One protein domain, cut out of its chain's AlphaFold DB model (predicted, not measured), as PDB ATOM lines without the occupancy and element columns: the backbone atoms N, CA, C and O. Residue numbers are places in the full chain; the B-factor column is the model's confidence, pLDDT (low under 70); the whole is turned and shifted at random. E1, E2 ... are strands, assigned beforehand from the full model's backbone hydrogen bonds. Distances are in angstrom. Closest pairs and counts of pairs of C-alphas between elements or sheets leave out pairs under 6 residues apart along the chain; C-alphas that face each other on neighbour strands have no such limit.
ATOM      1  N   THR A  52     -31.671  13.438 -19.713       84.31
ATOM      2  CA  THR A  52     -31.341  14.702 -19.047       84.31
ATOM      3  C   THR A  52     -32.365  15.769 -19.416       84.31
ATOM      4  O   THR A  52     -33.113  15.620 -20.383       84.31
ATOM      5  N   PHE A  53     -32.413  16.850 -18.642       85.88
ATOM      6  CA  PHE A  53     -33.287  17.981 -18.933       85.88
ATOM      7  C   PHE A  53     -32.654  18.910 -19.973       85.88
ATOM      8  O   PHE A  53     -31.471  19.234 -19.888       85.88
ATOM      9  N   ALA A  54     -33.475  19.406 -20.896       87.81
ATOM     10  CA  ALA A  54     -33.120  20.447 -21.855       87.81
ATOM     11  C   ALA A  54     -34.182  21.567 -21.845       87.81
ATOM     12  O   ALA A  54     -35.311  21.331 -21.396       87.81
ATOM     13  N   PRO A  55     -33.859  22.789 -22.307       91.00
ATOM     14  CA  PRO A  55     -34.861  23.830 -22.527       91.00
ATOM     15  C   PRO A  55     -35.941  23.353 -23.508       91.00
ATOM     16  O   PRO A  55     -35.615  22.918 -24.606       91.00
ATOM     17  N   ALA A  56     -37.212  23.449 -23.112       90.31
ATOM     18  CA  ALA A  56     -38.324  22.796 -23.817       90.31
ATOM     19  C   ALA A  56     -39.591  23.673 -23.893       90.31
ATOM     20  O   ALA A  56     -40.717  23.190 -23.795       90.31
ATOM     21  N   ARG A  57     -39.439  25.005 -23.998       87.94
ATOM     22  CA  ARG A  57     -40.584  25.940 -23.934       87.94
ATOM     23  C   ARG A  57     -41.599  25.692 -25.054       87.94
ATOM     24  O   ARG A  57     -42.795  25.819 -24.819       87.94
ATOM     25  N   THR A  58     -41.115  25.351 -26.244       92.94
ATOM     26  CA  THR A  58     -41.927  25.085 -27.441       92.94
ATOM     27  C   THR A  58     -42.533  23.687 -27.462       92.94
ATOM     28  O   THR A  58     -43.480  23.460 -28.205       92.94
ATOM     29  N   ASP A  59     -42.020  22.760 -26.651       91.25
ATOM     30  CA  ASP A  59     -42.497  21.374 -26.608       91.25
ATOM     31  C   ASP A  59     -43.769  21.222 -25.755       91.25
ATOM     32  O   ASP A  59     -44.438  20.189 -25.811       91.25
ATOM     33  N   LEU A  60     -44.135  22.254 -24.980       92.94
ATOM     34  CA  LEU A  60     -45.369  22.300 -24.196       92.94
ATOM     35  C   LEU A  60     -46.586  22.530 -25.105       92.94
ATOM     36  O   LEU A  60     -47.104  23.640 -25.223       92.94
ATOM     37  N   VAL A  61     -47.045  21.453 -25.734       93.88
ATOM     38  CA  VAL A  61     -48.240  21.414 -26.585       93.88
ATOM     39  C   VAL A  61     -49.245  20.381 -26.079       93.88
ATOM     40  O   VAL A  61     -48.920  19.510 -25.268       93.88
ATOM     41  N   ALA A  62     -50.490  20.471 -26.550       94.38
ATOM     42  CA  ALA A  62     -51.545  19.539 -26.165       94.38
ATOM     43  C   ALA A  62     -51.162  18.077 -26.475       94.38
ATOM     44  O   ALA A  62     -50.538  17.782 -27.494       94.38
ATOM     45  N   GLY A  63     -51.551  17.159 -25.588       93.50
ATOM     46  CA  GLY A  63     -51.302  15.720 -25.733       93.50
ATOM     47  C   GLY A  63     -49.936  15.231 -25.235       93.50
ATOM     48  O   GLY A  63     -49.712  14.025 -25.200       93.50
ATOM     49  N   LYS A  64     -49.032  16.125 -24.819       94.88
ATOM     50  CA  LYS A  64     -47.742  15.761 -24.211       94.88
ATOM     51  C   LYS A  64     -47.902  15.436 -22.727       94.88
ATOM     52  O   LYS A  64     -48.640  16.117 -22.014       94.88
ATOM     53  N   LYS A  65     -47.179  14.421 -22.240       93.69
ATOM     54  CA  LYS A  65     -47.094  14.149 -20.797       93.69
ATOM     55  C   LYS A  65     -46.255  15.224 -20.111       93.69
ATOM     56  O   LYS A  65     -45.229  15.649 -20.642       93.69
ATOM     57  N   VAL A  66     -46.680  15.640 -18.921       93.81
ATOM     58  CA  VAL A  66     -45.971  16.638 -18.118       93.81
ATOM     59  C   VAL A  66     -45.829  16.183 -16.676       93.81
ATOM     60  O   VAL A  66     -46.730  15.560 -16.122       93.81
ATOM     61  N   PHE A  67     -44.709  16.557 -16.068       92.69
ATOM     62  CA  PHE A  67     -44.523  16.536 -14.626       92.69
ATOM     63  C   PHE A  67     -44.372  17.975 -14.136       92.69
ATOM     64  O   PHE A  67     -43.575  18.747 -14.680       92.69
ATOM     65  N   ILE A  68     -45.141  18.353 -13.116       91.75
ATOM     66  CA  ILE A  68     -45.199  19.730 -12.621       91.75
ATOM     67  C   ILE A  68     -44.803  19.751 -11.148       91.75
ATOM     68  O   ILE A  68     -45.472  19.159 -10.306       91.75
ATOM     69  N   VAL A  69     -43.747  20.501 -10.833       90.12
ATOM     70  CA  VAL A  69     -43.459  20.904  -9.455       90.12
ATOM     71  C   VAL A  69     -44.253  22.174  -9.187       90.12
ATOM     72  O   VAL A  69     -43.979  23.220  -9.785       90.12
ATOM     73  N   ALA A  70     -45.244  22.087  -8.306       92.50
ATOM     74  CA  ALA A  70     -46.094  23.214  -7.958       92.50
ATOM     75  C   ALA A  70     -46.322  23.330  -6.451       92.50
ATOM     76  O   ALA A  70     -46.271  22.346  -5.715       92.50
ATOM     77  N   THR A  71     -46.598  24.552  -6.007       93.44
ATOM     78  CA  THR A  71     -46.983  24.869  -4.630       93.44
ATOM     79  C   THR A  71     -48.425  25.365  -4.591       93.44
ATOM     80  O   THR A  71     -48.804  26.154  -5.464       93.44
ATOM     81  N   PRO A  72     -49.233  24.945  -3.603       94.06
ATOM     82  CA  PRO A  72     -50.587  25.461  -3.446       94.06
ATOM     83  C   PRO A  72     -50.545  26.965  -3.161       94.06
ATOM     84  O   PRO A  72     -49.695  27.437  -2.407       94.06
ATOM     85  N   VAL A  73     -51.463  27.709  -3.774       94.56
ATOM     86  CA  VAL A  73     -51.636  29.153  -3.553       94.56
ATOM     87  C   VAL A  73     -52.898  29.393  -2.735       94.56
ATOM     88  O   VAL A  73     -52.847  30.035  -1.690       94.56
ATOM     89  N   SER A  74     -54.030  28.849  -3.186       92.88
ATOM     90  CA  SER A  74     -55.315  28.925  -2.487       92.88
ATOM     91  C   SER A  74     -56.312  27.925  -3.076       92.88
ATOM     92  O   SER A  74     -56.408  27.783  -4.293       92.88
ATOM     93  N   GLY A  75     -57.072  27.224  -2.229       87.81
ATOM     94  CA  GLY A  75     -58.061  26.240  -2.685       87.81
ATOM     95  C   GLY A  75     -57.461  25.218  -3.660       87.81
ATOM     96  O   GLY A  75     -56.543  24.485  -3.307       87.81
ATOM     97  N   THR A  76     -57.967  25.195  -4.896       90.44
ATOM     98  CA  THR A  76     -57.499  24.325  -5.991       90.44
ATOM     99  C   THR A  76     -56.463  24.988  -6.912       90.44
ATOM    100  O   THR A  76     -56.133  24.430  -7.958       90.44
ATOM    101  N   GLN A  77     -55.970  26.184  -6.576       94.00
ATOM    102  CA  GLN A  77     -54.968  26.908  -7.360       94.00
ATOM    103  C   GLN A  77     -53.548  26.539  -6.933       94.00
ATOM    104  O   GLN A  77     -53.208  26.550  -5.746       94.00
ATOM    105  N   PHE A  78     -52.697  26.302  -7.929       94.12
ATOM    106  CA  PHE A  78     -51.293  25.954  -7.757       94.12
ATOM    107  C   PHE A  78     -50.412  26.869  -8.608       94.12
ATOM    108  O   PHE A  78     -50.711  27.123  -9.773       94.12
ATOM    109  N   ALA A  79     -49.301  27.330  -8.041       94.56
ATOM    110  CA  ALA A  79     -48.250  28.026  -8.772       94.56
ATOM    111  C   ALA A  79     -47.171  27.017  -9.168       94.56
ATOM    112  O   ALA A  79     -46.556  26.387  -8.306       94.56
ATOM    113  N   ALA A  80     -46.939  26.858 -10.472       92.94
ATOM    114  CA  ALA A  80     -45.890  25.988 -10.991       92.94
ATOM    115  C   ALA A  80     -44.528  26.692 -10.930       92.94
ATOM    116  O   ALA A  80     -44.352  27.765 -11.505       92.94
ATOM    117  N   SER A  81     -43.551  26.069 -10.273       91.94
ATOM    118  CA  SER A  81     -42.159  26.534 -10.266       91.94
ATOM    119  C   SER A  81     -41.329  25.871 -11.364       91.94
ATOM    120  O   SER A  81     -40.378  26.465 -11.870       91.94
ATOM    121  N   ARG A  82     -41.700  24.648 -11.768       90.12
ATOM    122  CA  ARG A  82     -41.056  23.916 -12.861       90.12
ATOM    123  C   ARG A  82     -42.055  23.026 -13.586       90.12
ATOM    124  O   ARG A  82     -42.798  22.281 -12.955       90.12
ATOM    125  N   VAL A  83     -42.008  23.066 -14.914       91.81
ATOM    126  CA  VAL A  83     -42.746  22.156 -15.796       91.81
ATOM    127  C   VAL A  83     -41.723  21.365 -16.598       91.81
ATOM    128  O   VAL A  83     -40.871  21.949 -17.266       91.81
ATOM    129  N   VAL A  84     -41.788  20.042 -16.496       93.56
ATOM    130  CA  VAL A  84     -41.008  19.110 -17.310       93.56
ATOM    131  C   VAL A  84     -41.958  18.491 -18.321       93.56
ATOM    132  O   VAL A  84     -43.008  17.978 -17.941       93.56
ATOM    133  N   VAL A  85     -41.592  18.549 -19.596       94.25
ATOM    134  CA  VAL A  85     -42.429  18.091 -20.705       94.25
ATOM    135  C   VAL A  85     -41.779  16.888 -21.366       94.25
ATOM    136  O   VAL A  85     -40.555  16.811 -21.456       94.25
ATOM    137  N   GLU A  86     -42.608  15.952 -21.813       94.06
ATOM    138  CA  GLU A  86     -42.197  14.878 -22.709       94.06
ATOM    139  C   GLU A  86     -41.467  15.435 -23.937       94.06
ATOM    140  O   GLU A  86     -41.942  16.363 -24.593       94.06
ATOM    141  N   LYS A  87     -40.346  14.807 -24.293       89.94
ATOM    142  CA  LYS A  87     -39.603  15.110 -25.516       89.94
ATOM    143  C   LYS A  87     -39.332  13.819 -26.273       89.94
ATOM    144  O   LYS A  87     -38.900  12.841 -25.676       89.94
ATOM    145  N   ASP A  88     -39.619  13.811 -27.573       88.50
ATOM    146  CA  ASP A  88     -39.363  12.675 -28.476       88.50
ATOM    147  C   ASP A  88     -39.933  11.335 -27.965       88.50
ATOM    148  O   ASP A  88     -39.319  10.280 -28.095       88.50
ATOM    149  N   GLY A  89     -41.121  11.382 -27.346       87.81
ATOM    150  CA  GLY A  89     -41.804  10.207 -26.791       87.81
ATOM    151  C   GLY A  89     -41.266   9.728 -25.437       87.81
ATOM    152  O   GLY A  89     -41.802   8.776 -24.871       87.81
ATOM    153  N   VAL A  90     -40.249  10.392 -24.883       88.44
ATOM    154  CA  VAL A  90     -39.717  10.108 -23.547       88.44
ATOM    155  C   VAL A  90     -40.553  10.841 -22.506       88.44
ATOM    156  O   VAL A  90     -40.497  12.068 -22.397       88.44
ATOM    157  N   ALA A  91     -41.334  10.086 -21.734       89.69
ATOM    158  CA  ALA A  91     -42.101  10.637 -20.622       89.69
ATOM    159  C   ALA A  91     -41.162  11.197 -19.531       89.69
ATOM    160  O   ALA A  91     -40.097  10.617 -19.295       89.69
ATOM    161  N   PRO A  92     -41.543  12.291 -18.844       88.81
ATOM    162  CA  PRO A  92     -40.786  12.800 -17.705       88.81
ATOM    163  C   PRO A  92     -40.527  11.700 -16.652       88.81
ATOM    164  O   PRO A  92     -41.459  10.971 -16.319       88.81
ATOM    165  N   PRO A  93     -39.293  11.561 -16.128       74.25
ATOM    166  CA  PRO A  93     -38.899  10.458 -15.240       74.25
ATOM    167  C   PRO A  93     -39.279  10.663 -13.759       74.25
ATOM    168  O   PRO A  93     -38.698  10.009 -12.895       74.25
ATOM    169  N   MET A  94     -40.194  11.588 -13.454       70.31
ATOM    170  CA  MET A  94     -40.657  11.897 -12.093       70.31
ATOM    171  C   MET A  94     -42.159  11.689 -11.962       70.31
ATOM    172  O   MET A  94     -42.858  11.880 -12.984       70.31
TER     173      MET A  94
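What this domain is: This is residues 52 to 94 of the 94 residues of an uncharacterized protein of Caballeronia udeis (UniProt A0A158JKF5). One long, bent hairpin of two strands, E1 and E2, makes the length of the domain; its turn at Gly 75 and Thr 76 is at one end, and the loops of residues 52 to 65 and 86 to 94 gather at the other. The printed part has 43 residues, 18 of them, under half, in named elements: E1 then E2, antiparallel, no named helix, class all strand. It is loose, radius of gyration of the C-alphas 11.5 A, and elongated, spanning 35 by 21 by 17 A.

Where its parts are: Start at C-alpha 52, (-31.341, 14.702, -19.047); residues 52 to 65 hold no named element. E1, residues 66 to 74, runs 22.0 A from (-45.971, 16.638, -18.118) and bends by 61 degrees at residue 69. E2, residues 77 to 85, runs 20.3 A to (-42.429, 18.091, -20.705) and bends by 78 degrees at residue 81.

How they stand to each other: A tight link joins this hairpin, its directions 165 degrees apart. Find N 67 and O 84, then N 73 and O 77, each 2.9 A apart, within hydrogen-bond range.

The domain as a whole: The C-alphas of Gly 75 and Asp 88 are farthest apart, 34.6 A. The printed part has no cut; mean pLDDT of the printed part is 90.6, and no printed residue is under 70.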